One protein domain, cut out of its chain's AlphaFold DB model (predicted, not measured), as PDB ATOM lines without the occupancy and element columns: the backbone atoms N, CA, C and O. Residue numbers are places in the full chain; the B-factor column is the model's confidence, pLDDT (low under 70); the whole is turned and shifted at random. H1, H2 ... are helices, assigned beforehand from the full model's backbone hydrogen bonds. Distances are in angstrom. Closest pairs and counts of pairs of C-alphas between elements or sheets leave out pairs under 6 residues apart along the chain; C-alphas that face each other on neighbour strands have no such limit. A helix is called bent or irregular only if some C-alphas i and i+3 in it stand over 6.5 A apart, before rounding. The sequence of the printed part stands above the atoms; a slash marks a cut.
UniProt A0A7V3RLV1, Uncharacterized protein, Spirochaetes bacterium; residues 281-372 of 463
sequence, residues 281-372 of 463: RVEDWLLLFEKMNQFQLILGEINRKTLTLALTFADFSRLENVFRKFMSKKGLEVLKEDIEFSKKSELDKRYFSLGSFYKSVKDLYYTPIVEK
ATOM      1  N   ARG A 281       8.564  -9.550 -27.536       91.31
ATOM      2  CA  ARG A 281       8.022 -10.860 -27.897       91.31
ATOM      3  C   ARG A 281       8.205 -11.875 -26.774       91.31
ATOM      4  O   ARG A 281       9.076 -11.737 -25.909       91.31
ATOM      5  N   VAL A 282       7.419 -12.950 -26.833       93.25
ATOM      6  CA  VAL A 282       7.518 -14.089 -25.907       93.25
ATOM      7  C   VAL A 282       8.945 -14.631 -25.865       93.25
ATOM      8  O   VAL A 282       9.487 -14.851 -24.780       93.25
ATOM      9  N   GLU A 283       9.590 -14.801 -27.024       94.00
ATOM     10  CA  GLU A 283      10.959 -15.305 -27.067       94.00
ATOM     11  C   GLU A 283      11.974 -14.375 -26.389       94.00
ATOM     12  O   GLU A 283      12.906 -14.861 -25.750       94.00
ATOM     13  N   ASP A 284      11.780 -13.058 -26.452       94.31
ATOM     14  CA  ASP A 284      12.714 -12.090 -25.871       94.31
ATOM     15  C   ASP A 284      12.657 -12.119 -24.341       94.31
ATOM     16  O   ASP A 284      13.685 -11.996 -23.668       94.31
ATOM     17  N   TRP A 285      11.467 -12.339 -23.775       94.50
ATOM     18  CA  TRP A 285      11.304 -12.605 -22.347       94.50
ATOM     19  C   TRP A 285      12.009 -13.892 -21.925       94.50
ATOM     20  O   TRP A 285      12.794 -13.887 -20.981       94.50
ATOM     21  N   LEU A 286      11.782 -14.984 -22.647       95.44
ATOM     22  CA  LEU A 286      12.378 -16.281 -22.335       95.44
ATOM     23  C   LEU A 286      13.913 -16.255 -22.426       95.44
ATOM     24  O   LEU A 286      14.596 -16.761 -21.534       95.44
ATOM     25  N   LEU A 287      14.462 -15.594 -23.446       94.88
ATOM     26  CA  LEU A 287      15.904 -15.390 -23.600       94.88
ATOM     27  C   LEU A 287      16.488 -14.476 -22.515       94.88
ATOM     28  O   LEU A 287      17.626 -14.675 -22.089       94.88
ATOM     29  N   LEU A 288      15.736 -13.480 -22.041       94.62
ATOM     30  CA  LEU A 288      16.159 -12.655 -20.908       94.62
ATOM     31  C   LEU A 288      16.307 -13.501 -19.636       94.62
ATOM     32  O   LEU A 288      17.337 -13.420 -18.970       94.62
ATOM     33  N   PHE A 289      15.330 -14.360 -19.338       95.19
ATOM     34  CA  PHE A 289      15.398 -15.265 -18.186       95.19
ATOM     35  C   PHE A 289      16.522 -16.297 -18.310       95.19
ATOM     36  O   PHE A 289      17.156 -16.632 -17.309       95.19
ATOM     37  N   GLU A 290      16.822 -16.770 -19.521       94.69
ATOM     38  CA  GLU A 290      18.013 -17.588 -19.762       94.69
ATOM     39  C   GLU A 290      19.296 -16.823 -19.409       94.69
ATOM     40  O   GLU A 290      20.110 -17.329 -18.640       94.69
ATOM     41  N   LYS A 291      19.460 -15.587 -19.901       94.31
ATOM     42  CA  LYS A 291      20.638 -14.744 -19.612       94.31
ATOM     43  C   LYS A 291      20.792 -14.423 -18.126       94.31
ATOM     44  O   LYS A 291      21.912 -14.289 -17.644       94.31
ATOM     45  N   MET A 292      19.680 -14.309 -17.406       93.19
ATOM     46  CA  MET A 292      19.660 -14.104 -15.956       93.19
ATOM     47  C   MET A 292      19.919 -15.396 -15.162       93.19
ATOM     48  O   MET A 292      19.935 -15.348 -13.935       93.19
ATOM     49  N   ASN A 293      20.120 -16.544 -15.825       92.75
ATOM     50  CA  ASN A 293      20.195 -17.877 -15.212       92.75
ATOM     51  C   ASN A 293      18.950 -18.232 -14.375       92.75
ATOM     52  O   ASN A 293      19.028 -18.975 -13.400       92.75
ATOM     53  N   GLN A 294      17.787 -17.710 -14.766       93.31
ATOM     54  CA  GLN A 294      16.511 -17.852 -14.058       93.31
ATOM     55  C   GLN A 294      15.459 -18.619 -14.871       93.31
ATOM     56  O   GLN A 294      14.297 -18.686 -14.485       93.31
ATOM     57  N   PHE A 295      15.846 -19.249 -15.984       94.06
ATOM     58  CA  PHE A 295      14.913 -19.974 -16.852       94.06
ATOM     59  C   PHE A 295      14.172 -21.121 -16.144       94.06
ATOM     60  O   PHE A 295      13.019 -21.399 -16.459       94.06
ATOM     61  N   GLN A 296      14.790 -21.766 -15.150       92.56
ATOM     62  CA  GLN A 296      14.111 -22.795 -14.354       92.56
ATOM     63  C   GLN A 296      12.911 -22.246 -13.571       92.56
ATOM     64  O   GLN A 296      11.940 -22.977 -13.401       92.56
ATOM     65  N   LEU A 297      12.930 -20.970 -13.158       92.38
ATOM     66  CA  LEU A 297      11.783 -20.337 -12.493       92.38
ATOM     67  C   LEU A 297      10.580 -20.260 -13.433       92.38
ATOM     68  O   LEU A 297       9.464 -20.556 -13.027       92.38
ATOM     69  N   ILE A 298      10.808 -19.952 -14.713       93.62
ATOM     70  CA  ILE A 298       9.745 -19.947 -15.725       93.62
ATOM     71  C   ILE A 298       9.090 -21.327 -15.827       93.62
ATOM     72  O   ILE A 298       7.866 -21.426 -15.840       93.62
ATOM     73  N   LEU A 299       9.895 -22.391 -15.880       91.75
ATOM     74  CA  LEU A 299       9.389 -23.761 -16.000       91.75
ATOM     75  C   LEU A 299       8.715 -24.276 -14.719       91.75
ATOM     76  O   LEU A 299       7.868 -25.162 -14.809       91.75
ATOM     77  N   GLY A 300       9.116 -23.766 -13.551       90.44
ATOM     78  CA  GLY A 300       8.568 -24.160 -12.251       90.44
ATOM     79  C   GLY A 300       7.279 -23.428 -11.877       90.44
ATOM     80  O   GLY A 300       6.359 -24.049 -11.353       90.44
ATOM     81  N   GLU A 301       7.197 -22.132 -12.178       91.44
ATOM     82  CA  GLU A 301       6.120 -21.257 -11.697       91.44
ATOM     83  C   GLU A 301       5.001 -21.061 -12.730       91.44
ATOM     84  O   GLU A 301       3.834 -20.893 -12.371       91.44
ATOM     85  N   ILE A 302       5.312 -21.108 -14.032       92.38
ATOM     86  CA  ILE A 302       4.297 -20.928 -15.074       92.38
ATOM     87  C   ILE A 302       3.678 -22.278 -15.433       92.38
ATOM     88  O   ILE A 302       4.352 -23.200 -15.893       92.38
ATOM     89  N   ASN A 303       2.352 -22.377 -15.292       91.12
ATOM     90  CA  ASN A 303       1.608 -23.572 -15.680       91.12
ATOM     91  C   ASN A 303       1.905 -23.960 -17.141       91.12
ATOM     92  O   ASN A 303       1.792 -23.135 -18.050       91.12
ATOM     93  N   ARG A 304       2.201 -25.246 -17.372       90.44
ATOM     94  CA  ARG A 304       2.522 -25.792 -18.700       90.44
ATOM     95  C   ARG A 304       1.506 -25.407 -19.774       90.44
ATOM     96  O   ARG A 304       1.915 -25.028 -20.861       90.44
ATOM     97  N   LYS A 305       0.201 -25.466 -19.488       91.44
ATOM     98  CA  LYS A 305      -0.850 -25.106 -20.454       91.44
ATOM     99  C   LYS A 305      -0.737 -23.637 -20.871       91.44
ATOM    100  O   LYS A 305      -0.799 -23.340 -22.061       91.44
ATOM    101  N   THR A 306      -0.537 -22.740 -19.906       91.81
ATOM    102  CA  THR A 306      -0.336 -21.304 -20.149       91.81
ATOM    103  C   THR A 306       0.928 -21.063 -20.971       91.81
ATOM    104  O   THR A 306       0.873 -20.357 -21.976       91.81
ATOM    105  N   LEU A 307       2.043 -21.705 -20.598       93.50
ATOM    106  CA  LEU A 307       3.315 -21.601 -21.317       93.50
ATOM    107  C   LEU A 307       3.189 -22.093 -22.764       93.50
ATOM    108  O   LEU A 307       3.562 -21.376 -23.687       93.50
ATOM    109  N   THR A 308       2.615 -23.276 -22.983       94.25
ATOM    110  CA  THR A 308       2.402 -23.837 -24.322       94.25
ATOM    111  C   THR A 308       1.544 -22.916 -25.191       94.25
ATOM    112  O   THR A 308       1.891 -22.667 -26.345       94.25
ATOM    113  N   LEU A 309       0.439 -22.382 -24.657       93.56
ATOM    114  CA  LEU A 309      -0.436 -21.476 -25.406       93.56
ATOM    115  C   LEU A 309       0.276 -20.161 -25.754       93.56
ATOM    116  O   LEU A 309       0.155 -19.695 -26.888       93.56
ATOM    117  N   ALA A 310       1.066 -19.601 -24.835       92.62
ATOM    118  CA  ALA A 310       1.876 -18.413 -25.100       92.62
ATOM    119  C   ALA A 310       2.956 -18.674 -26.166       92.62
ATOM    120  O   ALA A 310       3.147 -17.858 -27.067       92.62
ATOM    121  N   LEU A 311       3.596 -19.848 -26.140       94.81
ATOM    122  CA  LEU A 311       4.597 -20.257 -27.131       94.81
ATOM    123  C   LEU A 311       4.030 -20.405 -28.552       94.81
ATOM    124  O   LEU A 311       4.806 -20.412 -29.505       94.81
ATOM    125  N   THR A 312       2.705 -20.445 -28.738       94.81
ATOM    126  CA  THR A 312       2.109 -20.390 -30.087       94.81
ATOM    127  C   THR A 312       2.346 -19.056 -30.806       94.81
ATOM    128  O   THR A 312       2.201 -19.006 -32.028       94.81
ATOM    129  N   PHE A 313       2.722 -18.002 -30.073       90.94
ATOM    130  CA  PHE A 313       3.102 -16.689 -30.606       90.94
ATOM    131  C   PHE A 313       4.620 -16.508 -30.755       90.94
ATOM    132  O   PHE A 313       5.058 -15.449 -31.199       90.94
ATOM    133  N   ALA A 314       5.418 -17.513 -30.383       92.00
ATOM    134  CA  ALA A 314       6.873 -17.461 -30.449       92.00
ATOM    135  C   ALA A 314       7.407 -18.238 -31.658       92.00
ATOM    136  O   ALA A 314       6.855 -19.266 -32.062       92.00
ATOM    137  N   ASP A 315       8.552 -17.806 -32.182       89.88
ATOM    138  CA  ASP A 315       9.354 -18.645 -33.072       89.88
ATOM    139  C   ASP A 315      10.154 -19.662 -32.242       89.88
ATOM    140  O   ASP A 315      11.229 -19.370 -31.709       89.88
ATOM    141  N   PHE A 316       9.612 -20.877 -32.123       89.56
ATOM    142  CA  PHE A 316      10.197 -21.926 -31.286       89.56
ATOM    143  C   PHE A 316      11.605 -22.345 -31.733       89.56
ATOM    144  O   PHE A 316      12.397 -22.787 -30.900       89.56
ATOM    145  N   SER A 317      11.966 -22.156 -33.007       88.25
ATOM    146  CA  SER A 317      13.310 -22.485 -33.500       88.25
ATOM    147  C   SER A 317      14.401 -21.678 -32.782       88.25
ATOM    148  O   SER A 317      15.477 -22.201 -32.485       88.25
ATOM    149  N   ARG A 318      14.090 -20.432 -32.392       89.31
ATOM    150  CA  ARG A 318      14.981 -19.550 -31.618       89.31
ATOM    151  C   ARG A 318      15.129 -19.986 -30.161       89.31
ATOM    152  O   ARG A 318      16.120 -19.647 -29.521       89.31
ATOM    153  N   LEU A 319      14.154 -20.729 -29.640       93.75
ATOM    154  CA  LEU A 319      14.069 -21.133 -28.236       93.75
ATOM    155  C   LEU A 319      14.484 -22.585 -28.001       93.75
ATOM    156  O   LEU A 319      14.757 -22.963 -26.862       93.75
ATOM    157  N   GLU A 320      14.566 -23.404 -29.049       92.31
ATOM    158  CA  GLU A 320      14.812 -24.839 -28.922       92.31
ATOM    159  C   GLU A 320      16.091 -25.145 -28.128       92.31
ATOM    160  O   GLU A 320      16.089 -26.006 -27.248       92.31
ATOM    161  N   ASN A 321      17.170 -24.403 -28.389       91.69
ATOM    162  CA  ASN A 321      18.436 -24.568 -27.672       91.69
ATOM    163  C   ASN A 321      18.328 -24.195 -26.190       91.69
ATOM    164  O   ASN A 321      19.006 -24.809 -25.369       91.69
ATOM    165  N   VAL A 322      17.472 -23.230 -25.845       93.81
ATOM    166  CA  VAL A 322      17.208 -22.843 -24.456       93.81
ATOM    167  C   VAL A 322      16.498 -23.987 -23.750       93.81
ATOM    168  O   VAL A 322      17.021 -24.539 -22.788       93.81
ATOM    169  N   PHE A 323      15.358 -24.430 -24.281       95.12
ATOM    170  CA  PHE A 323      14.591 -25.520 -23.677       95.12
ATOM    171  C   PHE A 323      15.391 -26.824 -23.598       95.12
ATOM    172  O   PHE A 323      15.292 -27.535 -22.602       95.12
ATOM    173  N   ARG A 324      16.253 -27.120 -24.581       94.12
ATOM    174  CA  ARG A 324      17.129 -28.303 -24.563       94.12
ATOM    175  C   ARG A 324      18.113 -28.314 -23.384       94.12
ATOM    176  O   ARG A 324      18.490 -29.396 -22.946       94.12
ATOM    177  N   LYS A 325      18.513 -27.151 -22.853       94.25
ATOM    178  CA  LYS A 325      19.361 -27.064 -21.645       94.25
ATOM    179  C   LYS A 325      18.611 -27.450 -20.369       94.25
ATOM    180  O   LYS A 325      19.237 -27.902 -19.418       94.25
ATOM    181  N   PHE A 326      17.291 -27.260 -20.343       93.44
ATOM    182  CA  PHE A 326      16.474 -27.378 -19.129       93.44
ATOM    183  C   PHE A 326      15.451 -28.522 -19.168       93.44
ATOM    184  O   PHE A 326      14.819 -28.810 -18.154       93.44
ATOM    185  N   MET A 327      15.283 -29.196 -20.307       93.00
ATOM    186  CA  MET A 327      14.334 -30.294 -20.491       93.00
ATOM    187  C   MET A 327      15.007 -31.520 -21.108       93.00
ATOM    188  O   MET A 327      15.943 -31.418 -21.898       93.00
ATOM    189  N   SER A 328      14.480 -32.707 -20.796       94.62
ATOM    190  CA  SER A 328      14.887 -33.934 -21.484       94.62
ATOM    191  C   SER A 328      14.468 -33.902 -22.958       94.62
ATOM    192  O   SER A 328      13.486 -33.253 -23.317       94.62
ATOM    193  N   LYS A 329      15.154 -34.675 -23.815       95.56
ATOM    194  CA  LYS A 329      14.782 -34.821 -25.235       95.56
ATOM    195  C   LYS A 329      13.305 -35.199 -25.399       95.56
ATOM    196  O   LYS A 329      12.608 -34.596 -26.201       95.56
ATOM    197  N   LYS A 330      12.815 -36.150 -24.593       96.06
ATOM    198  CA  LYS A 330      11.401 -36.544 -24.589       96.06
ATOM    199  C   LYS A 330      10.493 -35.378 -24.185       96.06
ATOM    200  O   LYS A 330       9.499 -35.144 -24.851       96.06
ATOM    201  N   GLY A 331      10.836 -34.640 -23.126       93.81
ATOM    202  CA  GLY A 331      10.049 -33.486 -22.681       93.81
ATOM    203  C   GLY A 331       9.965 -32.374 -23.728       93.81
ATOM    204  O   GLY A 331       8.903 -31.783 -23.898       93.81
ATOM    205  N   LEU A 332      11.058 -32.133 -24.456       95.12
ATOM    206  CA  LEU A 332      11.107 -31.160 -25.545       95.12
ATOM    207  C   LEU A 332      10.216 -31.565 -26.728       95.12
ATOM    208  O   LEU A 332       9.505 -30.715 -27.255       95.12
ATOM    209  N   GLU A 333      10.220 -32.841 -27.123       95.69
ATOM    210  CA  GLU A 333       9.333 -33.331 -28.191       95.69
ATOM    211  C   GLU A 333       7.855 -33.192 -27.806       95.69
ATOM    212  O   GLU A 333       7.078 -32.628 -28.571       95.69
ATOM    213  N   VAL A 334       7.476 -33.578 -26.581       95.38
ATOM    214  CA  VAL A 334       6.082 -33.410 -26.131       95.38
ATOM    215  C   VAL A 334       5.697 -31.924 -26.059       95.38
ATOM    216  O   VAL A 334       4.573 -31.562 -26.386       95.38
ATOM    217  N   LEU A 335       6.613 -31.027 -25.673       95.00
ATOM    218  CA  LEU A 335       6.342 -29.585 -25.710       95.00
ATOM    219  C   LEU A 335       6.069 -29.091 -27.141       95.00
ATOM    220  O   LEU A 335       5.138 -28.314 -27.339       95.00
ATOM    221  N   LYS A 336       6.841 -29.547 -28.137       95.12
ATOM    222  CA  LYS A 336       6.606 -29.206 -29.551       95.12
ATOM    223  C   LYS A 336       5.230 -29.690 -30.015       95.12
ATOM    224  O   LYS A 336       4.487 -28.914 -30.613       95.12
ATOM    225  N   GLU A 337       4.870 -30.931 -29.692       95.44
ATOM    226  CA  GLU A 337       3.546 -31.495 -29.994       95.44
ATOM    227  C   GLU A 337       2.418 -30.679 -29.348       95.44
ATOM    228  O   GLU A 337       1.441 -30.332 -30.016       95.44
ATOM    229  N   ASP A 338       2.577 -30.304 -28.076       95.25
ATOM    230  CA  ASP A 338       1.603 -29.492 -27.348       95.25
ATOM    231  C   ASP A 338       1.425 -28.103 -27.989       95.25
ATOM    232  O   ASP A 338       0.300 -27.595 -28.054       95.25
ATOM    233  N   ILE A 339       2.508 -27.473 -28.467       95.19
ATOM    234  CA  ILE A 339       2.460 -26.167 -29.148       95.19
ATOM    235  C   ILE A 339       1.691 -26.294 -30.465       95.19
ATOM    236  O   ILE A 339       0.780 -25.502 -30.723       95.19
ATOM    237  N   GLU A 340       2.005 -27.304 -31.280       94.56
ATOM    238  CA  GLU A 340       1.308 -27.548 -32.548       94.56
ATOM    239  C   GLU A 340      -0.174 -27.872 -32.338       94.56
ATOM    240  O   GLU A 340      -1.037 -27.367 -33.061       94.56
ATOM    241  N   PHE A 341      -0.503 -28.647 -31.304       93.81
ATOM    242  CA  PHE A 341      -1.890 -28.880 -30.917       93.81
ATOM    243  C   PHE A 341      -2.579 -27.576 -30.490       93.81
ATOM    244  O   PHE A 341      -3.690 -27.275 -30.933       93.81
ATOM    245  N   SER A 342      -1.900 -26.760 -29.685       92.75
ATOM    246  CA  SER A 342      -2.438 -25.514 -29.133       92.75
ATOM    247  C   SER A 342      -2.717 -24.448 -30.192       92.75
ATOM    248  O   SER A 342      -3.649 -23.662 -30.012       92.75
ATOM    249  N   LYS A 343      -2.002 -24.450 -31.327       90.62
ATOM    250  CA  LYS A 343      -2.285 -23.568 -32.478       90.62
ATOM    251  C   LYS A 343      -3.700 -23.739 -33.044       90.62
ATOM    252  O   LYS A 343      -4.210 -22.802 -33.653       90.62
ATOM    253  N   LYS A 344      -4.346 -24.890 -32.815       89.81
ATOM    254  CA  LYS A 344      -5.740 -25.159 -33.216       89.81
ATOM    255  C   LYS A 344      -6.774 -24.478 -32.310       89.81
ATOM    256  O   LYS A 344      -7.954 -24.467 -32.642       89.81
ATOM    257  N   SER A 345      -6.354 -23.928 -31.170       82.75
ATOM    258  CA  SER A 345      -7.243 -23.214 -30.250       82.75
ATOM    259  C   SER A 345      -7.681 -21.865 -30.821       82.75
ATOM    260  O   SER A 345      -6.928 -21.201 -31.540       82.75
ATOM    261  N   GLU A 346      -8.878 -21.421 -30.430       81.88
ATOM    262  CA  GLU A 346      -9.383 -20.078 -30.737       81.88
ATOM    263  C   GLU A 346      -8.350 -19.002 -30.386       81.88
ATOM    264  O   GLU A 346      -7.666 -19.069 -29.361       81.88
ATOM    265  N   LEU A 347      -8.230 -18.002 -31.260       76.06
ATOM    266  CA  LEU A 347      -7.221 -16.955 -31.141       76.06
ATOM    267  C   LEU A 347      -7.353 -16.172 -29.824       76.06
ATOM    268  O   LEU A 347      -6.346 -15.934 -29.163       76.06
ATOM    269  N   ASP A 348      -8.578 -15.868 -29.396       71.00
ATOM    270  CA  ASP A 348      -8.836 -15.142 -28.147       71.00
ATOM    271  C   ASP A 348      -8.372 -15.938 -26.924       71.00
ATOM    272  O   ASP A 348      -7.667 -15.406 -26.072       71.00
ATOM    273  N   LYS A 349      -8.658 -17.248 -26.873       79.25
ATOM    274  CA  LYS A 349      -8.171 -18.136 -25.800       79.25
ATOM    275  C   LYS A 349      -6.644 -18.144 -25.712       79.25
ATOM    276  O   LYS A 349      -6.080 -18.179 -24.613       79.25
ATOM    277  N   ARG A 350      -5.967 -18.097 -26.862       83.62
ATOM    278  CA  ARG A 350      -4.504 -18.003 -26.924       83.62
ATOM    279  C   ARG A 350      -4.012 -16.647 -26.418       83.62
ATOM    280  O   ARG A 350      -3.096 -16.631 -25.603       83.62
ATOM    281  N   TYR A 351      -4.644 -15.540 -26.810       82.00
ATOM    282  CA  TYR A 351      -4.290 -14.208 -26.303       82.00
ATOM    283  C   TYR A 351      -4.537 -14.048 -24.797       82.00
ATOM    284  O   TYR A 351      -3.682 -13.503 -24.108       82.00
ATOM    285  N   PHE A 352      -5.638 -14.569 -24.249       81.38
ATOM    286  CA  PHE A 352      -5.853 -14.551 -22.796       81.38
ATOM    287  C   PHE A 352      -4.775 -15.346 -22.051       81.38
ATOM    288  O   PHE A 352      -4.264 -14.905 -21.024       81.38
ATOM    289  N   SER A 353      -4.359 -16.488 -22.605       85.75
ATOM    290  CA  SER A 353      -3.250 -17.270 -22.043       85.75
ATOM    291  C   SER A 353      -1.911 -16.534 -22.150       85.75
ATOM    292  O   SER A 353      -1.104 -16.602 -21.225       85.75
ATOM    293  N   LEU A 354      -1.691 -15.793 -23.240       89.88
ATOM    294  CA  LEU A 354      -0.530 -14.922 -23.409       89.88
ATOM    295  C   LEU A 354      -0.518 -13.781 -22.377       89.88
ATOM    296  O   LEU A 354       0.532 -13.499 -21.805       89.88
ATOM    297  N   GLY A 355      -1.670 -13.177 -22.074       87.81
ATOM    298  CA  GLY A 355      -1.792 -12.184 -21.001       87.81
ATOM    299  C   GLY A 355      -1.415 -12.751 -19.632       87.81
ATOM    300  O   GLY A 355      -0.588 -12.175 -18.926       87.81
ATOM    301  N   SER A 356      -1.929 -13.936 -19.289       88.44
ATOM    302  CA  SER A 356      -1.552 -14.645 -18.055       88.44
ATOM    303  C   SER A 356      -0.062 -15.001 -18.005       88.44
ATOM    304  O   SER A 356       0.564 -14.914 -16.943       88.44
ATOM    305  N   PHE A 357       0.524 -15.379 -19.145       93.31
ATOM    306  CA  PHE A 357       1.964 -15.594 -19.270       93.31
ATOM    307  C   PHE A 357       2.740 -14.306 -18.976       93.31
ATOM    308  O   PHE A 357       3.596 -14.325 -18.095       93.31
ATOM    309  N   TYR A 358       2.419 -13.186 -19.633       92.06
ATOM    310  CA  TYR A 358       3.115 -11.918 -19.398       92.06
ATOM    311  C   TYR A 358       3.002 -11.449 -17.956       92.06
ATOM    312  O   TYR A 358       4.021 -11.083 -17.373       92.06
ATOM    313  N   LYS A 359       1.817 -11.549 -17.346       88.69
ATOM    314  CA  LYS A 359       1.632 -11.239 -15.924       88.69
ATOM    315  C   LYS A 359       2.582 -12.054 -15.041       88.69
ATOM    316  O   LYS A 359       3.282 -11.488 -14.206       88.69
ATOM    317  N   SER A 360       2.664 -13.366 -15.271       91.50
ATOM    318  CA  SER A 360       3.537 -14.266 -14.499       91.50
ATOM    319  C   SER A 360       5.024 -13.967 -14.722       91.50
ATOM    320  O   SER A 360       5.808 -13.917 -13.780       91.50
ATOM    321  N   VAL A 361       5.427 -13.719 -15.971       93.69
ATOM    322  CA  VAL A 361       6.814 -13.380 -16.321       93.69
ATOM    323  C   VAL A 361       7.234 -12.048 -15.705       93.69
ATOM    324  O   VAL A 361       8.327 -11.955 -15.146       93.69
ATOM    325  N   LYS A 362       6.379 -11.021 -15.784       92.69
ATOM    326  CA  LYS A 362       6.643  -9.717 -15.169       92.69
ATOM    327  C   LYS A 362       6.703  -9.835 -13.645       92.69
ATOM    328  O   LYS A 362       7.590  -9.235 -13.044       92.69
ATOM    329  N   ASP A 363       5.849 -10.654 -13.025       91.44
ATOM    330  CA  ASP A 363       5.912 -10.913 -11.581       91.44
ATOM    331  C   ASP A 363       7.281 -11.476 -11.157       91.44
ATOM    332  O   ASP A 363       7.936 -10.941 -10.252       91.44
ATOM    333  N   LEU A 364       7.770 -12.492 -11.875       93.44
ATOM    334  CA  LEU A 364       9.094 -13.071 -11.640       93.44
ATOM    335  C   LEU A 364      10.215 -12.057 -11.900       93.44
ATOM    336  O   LEU A 364      11.156 -11.962 -11.114       93.44
ATOM    337  N   TYR A 365      10.099 -11.269 -12.969       93.69
ATOM    338  CA  TYR A 365      11.109 -10.293 -13.375       93.69
ATOM    339  C   TYR A 365      11.259  -9.143 -12.371       93.69
ATOM    340  O   TYR A 365      12.380  -8.761 -12.030       93.69
ATOM    341  N   TYR A 366      10.146  -8.606 -11.866       94.44
ATOM    342  CA  TYR A 366      10.165  -7.488 -10.922       94.44
ATOM    343  C   TYR A 366      10.492  -7.908  -9.487       94.44
ATOM    344  O   TYR A 366      10.907  -7.060  -8.701       94.44
ATOM    345  N   THR A 367      10.379  -9.193  -9.137       91.62
ATOM    346  CA  THR A 367      10.704  -9.702  -7.789       91.62
ATOM    347  C   THR A 367      12.094  -9.265  -7.286       91.62
ATOM    348  O   THR A 367      12.152  -8.597  -6.256       91.62
ATOM    349  N   PRO A 368      13.212  -9.527  -7.989       91.19
ATOM    350  CA  PRO A 368      14.538  -9.079  -7.542       91.19
ATOM    351  C   PRO A 368      14.757  -7.558  -7.642       91.19
ATOM    352  O   PRO A 368      15.742  -7.040  -7.113       91.19
ATOM    353  N   ILE A 369      13.886  -6.836  -8.358       92.88
ATOM    354  CA  ILE A 369      13.962  -5.377  -8.512       92.88
ATOM    355  C   ILE A 369      13.354  -4.705  -7.280       92.88
ATOM    356  O   ILE A 369      14.008  -3.862  -6.669       92.88
ATOM    357  N   VAL A 370      12.144  -5.111  -6.877       94.31
ATOM    358  CA  VAL A 370      11.424  -4.492  -5.748       94.31
ATOM    359  C   VAL A 370      12.149  -4.648  -4.415       94.31
ATOM    360  O   VAL A 370      11.982  -3.814  -3.537       94.31
ATOM    361  N   GLU A 371      13.001  -5.663  -4.271       89.81
ATOM    362  CA  GLU A 371      13.839  -5.857  -3.079       89.81
ATOM    363  C   GLU A 371      14.867  -4.743  -2.849       89.81
ATOM    364  O   GLU A 371      15.405  -4.635  -1.749       89.81
ATOM    365  N   LYS A 372      15.162  -3.937  -3.873       92.00
ATOM    366  CA  LYS A 372      16.189  -2.884  -3.838       92.00
ATOM    367  C   LYS A 372      15.608  -1.474  -3.877       92.00
ATOM    368  O   LYS A 372      16.369  -0.510  -3.845       92.00
TER     369      LYS A 372
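AT A GLANCE: This is residues 281 to 372 of the 463 residues of an uncharacterized protein of Spirochaetes bacterium (UniProt A0A7V3RLV1). H5 and the long helix H6 make a V, with H3 packing on both near its closed end, by the last part of H5 and the first part of H6, and H1, H2 and H4 filling the space farther out between the arms. The end of H6 with the tail after it, residues 366 to 372, sticks out. The 92 printed residues hold six named helices, H1 to H6 in chain order, and no named strand: all helix, mostly crossed packing. The whole is compact, with a radius of gyration of the C-alphas of 13.0 A and spans of 43 by 30 by 19 A.

HOW THE PARTS SIT: Begin at H6, residues 347 to 370; its residues 350 to 357 alone touch H3, residues 304 to 311, about perpendicular at 79 degrees, closest at the C-alphas of Ala 310 and Leu 354, 4.6 A. H3 also touches H5, residues 329 to 342, closest at C-alphas 308 and 339, 5.4 A. Residues 360 to 364 of H6 alone only just touch H2, residues 295 to 301, with 3 pairs of C-alphas within 8 A, the closest 298 and 361, 7.2 A. H1, residues 282 to 291, touches H4, residues 316 to 326, closest at C-alphas 283 and 319, 6.7 A. H4 and H6 are apart. Each O i to N i+4 pair is within hydrogen-bond range in H1, H2, H3 and H5; H4 has 4 of 7, H6 18 of 20.

IN THESE COORDINATES: Find C-alpha 282 at (7.518, -14.089, -25.907), where H1 begins, 14.6 A long. H4 spans 14.7 A and is irregular, C-alphas 318 and 321 being 7.3 A apart; H5 spans 20.0 A. H6 runs 33.9 A to C-alpha 370 at (11.424, -4.492, -5.748), and is only just irregular: C-alphas 365 and 368 are 6.9 A apart. H2 and H3 each span 10.3 A.

THE WHOLE: The C-alphas farthest apart, those of Lys 344 and Lys 372, are 42.9 A apart. The printed part has no cut, its five links are tight, and no printed residue is under pLDDT 70.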